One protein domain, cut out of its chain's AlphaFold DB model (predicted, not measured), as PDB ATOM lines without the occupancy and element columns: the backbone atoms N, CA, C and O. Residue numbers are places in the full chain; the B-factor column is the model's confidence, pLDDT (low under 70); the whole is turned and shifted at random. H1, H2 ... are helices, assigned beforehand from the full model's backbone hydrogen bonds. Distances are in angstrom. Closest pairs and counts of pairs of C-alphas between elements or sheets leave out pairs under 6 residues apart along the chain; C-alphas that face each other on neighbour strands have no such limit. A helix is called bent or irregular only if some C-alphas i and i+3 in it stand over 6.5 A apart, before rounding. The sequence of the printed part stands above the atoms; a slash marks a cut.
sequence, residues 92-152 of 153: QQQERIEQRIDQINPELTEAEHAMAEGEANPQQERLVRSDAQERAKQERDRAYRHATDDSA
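What this domain is: This is residues 92 to 152 of the 153 residues of an uncharacterized protein of Pseudonocardiaceae bacterium YIM PH 21723 (UniProt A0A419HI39). One long straight helix, H3, makes the longest axis, and the short helix H2 packs across it near one end, at residues 124 to 128 of H3. From this corner two arms stick out into the open and make a V: residues 132 to 152, of which 132 to 150 belong to H3, and residues 92 to 106, of which 92 to 101 belong to the small helix H1. The printed part has 61 residues with three named helices, in the order H1, H2, H3, and no named strand; its class is all helix. The whole is extended, with a radius of gyration of the C-alphas of 16.3 A, and flat in outline, spanning 48 by 36 by 15 A.

How they stand to each other: The longest helix is H3, residues 122 to 150. It touches H2, residues 106 to 117, with residues 124 to 128 alone. Twelve pairs of C-alphas of the two helices are within 8 A, and the closest are those of Ala 111 and Gln 124, 4.8 A apart. Their lines are about perpendicular, at 77 degrees, and their centres are 18.7 A apart. H1, residues 92 to 101, touches no helix: it is apart from H3 and also from H2, the helix that follows it in the chain. Residues 92 to 106, of which 92 to 101 belong to H1, stand free, and so do residues 132 to 152, of which 132 to 150 belong to H3. In H1, H2 and H3 every pair of backbone O of residue i and N of residue i+4 is within hydrogen-bond range.

Where its parts are: H3 runs from Pro 122, with its C-alpha at (-0.802, 60.944, 233.697), to Asp 150, with its C-alpha at (35.439, 73.272, 251.014), and is 42.0 A long from first to last C-alpha. H2 runs from Pro 106 to Glu 117 and is 16.6 A long. H1 runs from Gln 92, with its C-alpha at (30.539, 38.932, 242.969), to Ile 101, and is 14.1 A long. No helix is bent.

The domain as a whole: The two C-alphas farthest apart are those of Glu 119 and Ala 152, 48.9 A, and the C-alphas of Gln 92 and Ala 152, the first and last printed residues, are 38.6 A apart. The printed part has no cut. Both links, H1 to H2 and H2 to H3, are tight, with 4 residues each. The mean pLDDT of the printed part of this predicted model is 78.1. It is under 70 in 17 residues, namely residues 92 to 105 and 150 to 152; the mean is 55 in H1, 84 in H2 and 86 in H3.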
ATOM      1  N   GLN A  92      30.904  37.708 242.247       55.22
ATOM      2  CA  GLN A  92      30.539  38.932 242.969       55.22
ATOM      3  C   GLN A  92      30.167  40.153 242.101       55.22
ATOM      4  O   GLN A  92      29.461  41.049 242.568       55.22
ATOM      5  N   GLN A  93      30.693  40.277 240.881       51.72
ATOM      6  CA  GLN A  93      30.294  41.308 239.916       51.72
ATOM      7  C   GLN A  93      29.000  40.923 239.207       51.72
ATOM      8  O   GLN A  93      28.174  41.805 238.983       51.72
ATOM      9  N   GLN A  94      28.809  39.637 238.905       54.50
ATOM     10  CA  GLN A  94      27.566  39.151 238.318       54.50
ATOM     11  C   GLN A  94      26.405  39.279 239.310       54.50
ATOM     12  O   GLN A  94      25.414  39.913 238.965       54.50
ATOM     13  N   GLU A  95      26.579  38.869 240.572       54.25
ATOM     14  CA  GLU A  95      25.584  39.103 241.631       54.25
ATOM     15  C   GLU A  95      25.288  40.595 241.835       54.25
ATOM     16  O   GLU A  95      24.143  40.971 242.059       54.25
ATOM     17  N   ARG A  96      26.284  41.487 241.724       56.28
ATOM     18  CA  ARG A  96      26.048  42.942 241.827       56.28
ATOM     19  C   ARG A  96      25.331  43.537 240.624       56.28
ATOM     20  O   ARG A  96      24.735  44.604 240.765       56.28
ATOM     21  N   ILE A  97      25.467  42.939 239.445       56.88
ATOM     22  CA  ILE A  97      24.751  43.367 238.244       56.88
ATOM     23  C   ILE A  97      23.328  42.818 238.299       56.88
ATOM     24  O   ILE A  97      22.404  43.597 238.113       56.88
ATOM     25  N   GLU A  98      23.140  41.551 238.662       55.59
ATOM     26  CA  GLU A  98      21.822  40.934 238.855       55.59
ATOM     27  C   GLU A  98      21.038  41.634 239.976       55.59
ATOM     28  O   GLU A  98      19.927  42.091 239.734       55.59
ATOM     29  N   GLN A  99      21.652  41.910 241.134       54.72
ATOM     30  CA  GLN A  99      21.024  42.716 242.194       54.72
ATOM     31  C   GLN A  99      20.715  44.155 241.768       54.72
ATOM     32  O   GLN A  99      19.788  44.761 242.302       54.72
ATOM     33  N   ARG A 100      21.501  44.740 240.851       55.19
ATOM     34  CA  ARG A 100      21.203  46.077 240.318       55.19
ATOM     35  C   ARG A 100      20.090  46.047 239.289       55.19
ATOM     36  O   ARG A 100      19.301  46.979 239.285       55.19
ATOM     37  N   ILE A 101      20.022  45.014 238.458       56.47
ATOM     38  CA  ILE A 101      18.952  44.821 237.476       56.47
ATOM     39  C   ILE A 101      17.626  44.556 238.197       56.47
ATOM     40  O   ILE A 101      16.635  45.183 237.847       56.47
ATOM     41  N   ASP A 102      17.627  43.764 239.273       50.97
ATOM     42  CA  ASP A 102      16.444  43.544 240.123       50.97
ATOM     43  C   ASP A 102      15.988  44.812 240.873       50.97
ATOM     44  O   ASP A 102      14.840  44.910 241.303       50.97
ATOM     45  N   GLN A 103      16.873  45.806 241.029       52.84
ATOM     46  CA  GLN A 103      16.549  47.121 241.601       52.84
ATOM     47  C   GLN A 103      16.108  48.156 240.559       52.84
ATOM     48  O   GLN A 103      15.671  49.246 240.940       52.84
ATOM     49  N   ILE A 104      16.208  47.857 239.260       60.34
ATOM     50  CA  ILE A 104      15.631  48.714 238.226       60.34
ATOM     51  C   ILE A 104      14.124  48.547 238.341       60.34
ATOM     52  O   ILE A 104      13.583  47.521 237.945       60.34
ATOM     53  N   ASN A 105      13.446  49.547 238.910       66.62
ATOM     54  CA  ASN A 105      11.992  49.553 238.976       66.62
ATOM     55  C   ASN A 105      11.453  49.508 237.530       66.62
ATOM     56  O   ASN A 105      11.600  50.506 236.806       66.62
ATOM     57  N   PRO A 106      10.882  48.373 237.078       73.19
ATOM     58  CA  PRO A 106      10.476  48.217 235.686       73.19
ATOM     59  C   PRO A 106       9.404  49.249 235.318       73.19
ATOM     60  O   PRO A 106       9.406  49.756 234.200       73.19
ATOM     61  N   GLU A 107       8.583  49.657 236.289       77.56
ATOM     62  CA  GLU A 107       7.545  50.672 236.113       77.56
ATOM     63  C   GLU A 107       8.127  52.063 235.826       77.56
ATOM     64  O   GLU A 107       7.575  52.809 235.018       77.56
ATOM     65  N   LEU A 108       9.259  52.422 236.449       82.12
ATOM     66  CA  LEU A 108       9.924  53.702 236.188       82.12
ATOM     67  C   LEU A 108      10.574  53.714 234.807       82.12
ATOM     68  O   LEU A 108      10.473  54.706 234.093       82.12
ATOM     69  N   THR A 109      11.182  52.598 234.417       83.00
ATOM     70  CA  THR A 109      11.822  52.461 233.102       83.00
ATOM     71  C   THR A 109      10.787  52.538 231.979       83.00
ATOM     72  O   THR A 109      10.985  53.253 230.999       83.00
ATOM     73  N   GLU A 110       9.650  51.858 232.143       83.69
ATOM     74  CA  GLU A 110       8.530  51.931 231.203       83.69
ATOM     75  C   GLU A 110       7.934  53.344 231.146       83.69
ATOM     76  O   GLU A 110       7.652  53.855 230.065       83.69
ATOM     77  N   ALA A 111       7.804  54.021 232.292       84.50
ATOM     78  CA  ALA A 111       7.315  55.396 232.348       84.50
ATOM     79  C   ALA A 111       8.262  56.403 231.666       84.50
ATOM     80  O   ALA A 111       7.790  57.305 230.971       84.50
ATOM     81  N   GLU A 112       9.581  56.260 231.834       84.00
ATOM     82  CA  GLU A 112      10.587  57.079 231.140       84.00
ATOM     83  C   GLU A 112      10.535  56.852 229.621       84.00
ATOM     84  O   GLU A 112      10.570  57.812 228.848       84.00
ATOM     85  N   HIS A 113      10.384  55.596 229.190       88.38
ATOM     86  CA  HIS A 113      10.263  55.249 227.777       88.38
ATOM     87  C   HIS A 113       8.977  55.809 227.154       88.38
ATOM     88  O   HIS A 113       9.048  56.522 226.154       88.38
ATOM     89  N   ALA A 114       7.824  55.605 227.798       86.25
ATOM     90  CA  ALA A 114       6.544  56.147 227.344       86.25
ATOM     91  C   ALA A 114       6.551  57.687 227.294       86.25
ATOM     92  O   ALA A 114       5.943  58.293 226.411       86.25
ATOM     93  N   MET A 115       7.271  58.349 228.209       87.94
ATOM     94  CA  MET A 115       7.438  59.805 228.179       87.94
ATOM     95  C   MET A 115       8.282  60.260 226.985       87.94
ATOM     96  O   MET A 115       7.957  61.277 226.372       87.94
ATOM     97  N   ALA A 116       9.331  59.514 226.632       88.44
ATOM     98  CA  ALA A 116      10.174  59.808 225.474       88.44
ATOM     99  C   ALA A 116       9.429  59.631 224.140       88.44
ATOM    100  O   ALA A 116       9.671  60.388 223.200       88.44
ATOM    101  N   GLU A 117       8.506  58.673 224.071       91.75
ATOM    102  CA  GLU A 117       7.670  58.421 222.889       91.75
ATOM    103  C   GLU A 117       6.447  59.352 222.800       91.75
ATOM    104  O   GLU A 117       5.797  59.434 221.761       91.75
ATOM    105  N   GLY A 118       6.160  60.115 223.861       90.12
ATOM    106  CA  GLY A 118       4.998  61.005 223.933       90.12
ATOM    107  C   GLY A 118       3.679  60.281 224.226       90.12
ATOM    108  O   GLY A 118       2.613  60.880 224.093       90.12
ATOM    109  N   GLU A 119       3.748  59.019 224.651       93.12
ATOM    110  CA  GLU A 119       2.604  58.157 224.966       93.12
ATOM    111  C   GLU A 119       2.356  58.016 226.480       93.12
ATOM    112  O   GLU A 119       1.470  57.278 226.911       93.12
ATOM    113  N   ALA A 120       3.116  58.739 227.311       89.88
ATOM    114  CA  ALA A 120       2.999  58.659 228.762       89.88
ATOM    115  C   ALA A 120       1.594  59.006 229.263       89.88
ATOM    116  O   ALA A 120       1.033  60.069 228.986       89.88
ATOM    117  N   ASN A 121       1.054  58.129 230.107       92.94
ATOM    118  CA  ASN A 121      -0.179  58.409 230.823       92.94
ATOM    119  C   ASN A 121       0.073  59.354 232.028       92.94
ATOM    120  O   ASN A 121       1.201  59.474 232.521       92.94
ATOM    121  N   PRO A 122      -0.970  60.009 232.580       92.69
ATOM    122  CA  PRO A 122      -0.802  60.944 233.697       92.69
ATOM    123  C   PRO A 122      -0.220  60.337 234.983       92.69
ATOM    124  O   PRO A 122       0.242  61.078 235.850       92.69
ATOM    125  N   GLN A 123      -0.281  59.013 235.164       88.19
ATOM    126  CA  GLN A 123       0.325  58.339 236.316       88.19
ATOM    127  C   GLN A 123       1.834  58.144 236.106       88.19
ATOM    128  O   GLN A 123       2.607  58.461 237.006       88.19
ATOM    129  N   GLN A 124       2.253  57.731 234.909       87.88
ATOM    130  CA  GLN A 124       3.654  57.603 234.496       87.88
ATOM    131  C   GLN A 124       4.379  58.953 234.545       87.88
ATOM    132  O   GLN A 124       5.479  59.048 235.083       87.88
ATOM    133  N   GLU A 125       3.732  60.032 234.091       88.69
ATOM    134  CA  GLU A 125       4.315  61.376 234.177       88.69
ATOM    135  C   GLU A 125       4.563  61.802 235.635       88.69
ATOM    136  O   GLU A 125       5.597  62.395 235.953       88.69
ATOM    137  N   ARG A 126       3.637  61.474 236.550       91.56
ATOM    138  CA  ARG A 126       3.815  61.742 237.988       91.56
ATOM    139  C   ARG A 126       4.972  60.940 238.565       91.56
ATOM    140  O   ARG A 126       5.732  61.511 239.340       91.56
ATOM    141  N   LEU A 127       5.098  59.673 238.176       89.94
ATOM    142  CA  LEU A 127       6.148  58.767 238.635       89.94
ATOM    143  C   LEU A 127       7.543  59.304 238.261       89.94
ATOM    144  O   LEU A 127       8.379  59.522 239.138       89.94
ATOM    145  N   VAL A 128       7.746  59.639 236.983       88.06
ATOM    146  CA  VAL A 128       9.008  60.215 236.483       88.06
ATOM    147  C   VAL A 128       9.273  61.585 237.109       88.06
ATOM    148  O   VAL A 128      10.395  61.884 237.513       88.06
ATOM    149  N   ARG A 129       8.243  62.430 237.264       90.69
ATOM    150  CA  ARG A 129       8.396  63.741 237.910       90.69
ATOM    151  C   ARG A 129       8.792  63.615 239.384       90.69
ATOM    152  O   ARG A 129       9.614  64.408 239.839       90.69
ATOM    153  N   SER A 130       8.223  62.665 240.130       90.38
ATOM    154  CA  SER A 130       8.598  62.434 241.532       90.38
ATOM    155  C   SER A 130      10.031  61.927 241.670       90.38
ATOM    156  O   SER A 130      10.766  62.445 242.509       90.38
ATOM    157  N   ASP A 131      10.458  61.008 240.801       89.12
ATOM    158  CA  ASP A 131      11.833  60.501 240.788       89.12
ATOM    159  C   ASP A 131      12.838  61.611 240.431       89.12
ATOM    160  O   ASP A 131      13.819  61.826 241.146       89.12
ATOM    161  N   ALA A 132      12.544  62.421 239.409       87.56
ATOM    162  CA  ALA A 132      13.381  63.562 239.040       87.56
ATOM    163  C   ALA A 132      13.526  64.580 240.188       87.56
ATOM    164  O   ALA A 132      14.614  65.120 240.413       87.56
ATOM    165  N   GLN A 133      12.452  64.836 240.945       91.12
ATOM    166  CA  GLN A 133      12.505  65.701 242.129       91.12
ATOM    167  C   GLN A 133      13.364  65.102 243.243       91.12
ATOM    168  O   GLN A 133      14.122  65.830 243.892       91.12
ATOM    169  N   GLU A 134      13.266  63.795 243.463       88.12
ATOM    170  CA  GLU A 134      14.065  63.100 244.463       88.12
ATOM    171  C   GLU A 134      15.555  63.134 244.108       88.12
ATOM    172  O   GLU A 134      16.372  63.521 244.948       88.12
ATOM    173  N   ARG A 135      15.914  62.860 242.846       85.19
ATOM    174  CA  ARG A 135      17.297  62.981 242.352       85.19
ATOM    175  C   ARG A 135      17.824  64.405 242.504       85.19
ATOM    176  O   ARG A 135      18.899  64.599 243.069       85.19
ATOM    177  N   ALA A 136      17.040  65.412 242.114       88.06
ATOM    178  CA  ALA A 136      17.424  66.815 242.267       88.06
ATOM    179  C   ALA A 136      17.647  67.207 243.740       88.06
ATOM    180  O   ALA A 136      18.552  67.986 244.053       88.06
ATOM    181  N   LYS A 137      16.847  66.668 244.668       90.62
ATOM    182  CA  LYS A 137      17.045  66.874 246.108       90.62
ATOM    183  C   LYS A 137      18.338  66.218 246.590       90.62
ATOM    184  O   LYS A 137      19.126  66.874 247.266       90.62
ATOM    185  N   GLN A 138      18.585  64.966 246.210       89.00
ATOM    186  CA  GLN A 138      19.815  64.260 246.575       89.00
ATOM    187  C   GLN A 138      21.064  64.970 246.039       89.00
ATOM    188  O   GLN A 138      22.066  65.069 246.747       89.00
ATOM    189  N   GLU A 139      21.013  65.491 244.813       86.38
ATOM    190  CA  GLU A 139      22.102  66.274 244.223       86.38
ATOM    191  C   GLU A 139      22.343  67.579 244.976       86.38
ATOM    192  O   GLU A 139      23.492  67.893 245.287       86.38
ATOM    193  N   ARG A 140      21.279  68.302 245.354       87.62
ATOM    194  CA  ARG A 140      21.396  69.490 246.214       87.62
ATOM    195  C   ARG A 140      22.047  69.147 247.549       87.62
ATOM    196  O   ARG A 140      22.996  69.817 247.938       87.62
ATOM    197  N   ASP A 141      21.599  68.088 248.215       90.31
ATOM    198  CA  ASP A 141      22.152  67.665 249.507       90.31
ATOM    199  C   ASP A 141      23.624  67.224 249.400       90.31
ATOM    200  O   ASP A 141      24.394  67.379 250.350       90.31
ATOM    201  N   ARG A 142      24.040  66.660 248.258       84.81
ATOM    202  CA  ARG A 142      25.453  66.351 247.975       84.81
ATOM    203  C   ARG A 142      26.261  67.622 247.730       84.81
ATOM    204  O   ARG A 142      27.333  67.769 248.310       84.81
ATOM    205  N   ALA A 143      25.744  68.544 246.920       85.38
ATOM    206  CA  ALA A 143      26.400  69.815 246.632       85.38
ATOM    207  C   ALA A 143      26.586  70.661 247.901       85.38
ATOM    208  O   ALA A 143      27.668  71.200 248.114       85.38
ATOM    209  N   TYR A 144      25.575  70.716 248.778       82.81
ATOM    210  CA  TYR A 144      25.678  71.401 250.067       82.81
ATOM    211  C   TYR A 144      26.774  70.807 250.947       82.81
ATOM    212  O   TYR A 144      27.579  71.566 251.477       82.81
ATOM    213  N   ARG A 145      26.845  69.473 251.058       82.25
ATOM    214  CA  ARG A 145      27.895  68.793 251.833       82.25
ATOM    215  C   ARG A 145      29.297  69.116 251.316       82.25
ATOM    216  O   ARG A 145      30.162  69.474 252.107       82.25
ATOM    217  N   HIS A 146      29.498  69.073 249.999       80.50
ATOM    218  CA  HIS A 146      30.784  69.435 249.401       80.50
ATOM    219  C   HIS A 146      31.140  70.916 249.607       80.50
ATOM    220  O   HIS A 146      32.275  71.223 249.950       80.50
ATOM    221  N   ALA A 147      30.174  71.831 249.485       77.69
ATOM    222  CA  ALA A 147      30.405  73.256 249.723       77.69
ATOM    223  C   ALA A 147      30.757  73.570 251.193       77.69
ATOM    224  O   ALA A 147      31.581  74.445 251.470       77.69
ATOM    225  N   THR A 148      30.155  72.859 252.153       75.69
ATOM    226  CA  THR A 148      30.522  72.978 253.573       75.69
ATOM    227  C   THR A 148      31.913  72.426 253.877       75.69
ATOM    228  O   THR A 148      32.622  73.021 254.682       75.69
ATOM    229  N   ASP A 149      32.339  71.350 253.211       70.00
ATOM    230  CA  ASP A 149      33.685  70.791 253.398       70.00
ATOM    231  C   ASP A 149      34.777  71.702 252.807       70.00
ATOM    232  O   ASP A 149      35.842  71.863 253.404       70.00
ATOM    233  N   ASP A 150      34.503  72.346 251.667       59.81
ATOM    234  CA  ASP A 150      35.439  73.272 251.014       59.81
ATOM    235  C   ASP A 150      35.568  74.614 251.752       59.81
ATOM    236  O   ASP A 150      36.621  75.241 251.701       59.81
ATOM    237  N   SER A 151      34.529  75.053 252.471       63.94
ATOM    238  CA  SER A 151      34.563  76.302 253.256       63.94
ATOM    239  C   SER A 151      35.234  76.168 254.630       63.94
ATOM    240  O   SER A 151      35.469  77.178 255.293       63.94
ATOM    241  N   ALA A 152      35.557  74.943 255.057       59.03
ATOM    242  CA  ALA A 152      36.256  74.652 256.311       59.03
ATOM    243  C   ALA A 152      37.788  74.513 256.154       59.03
ATOM    244  O   ALA A 152      38.476  74.238 257.143       59.03
TER     245      ALA A 152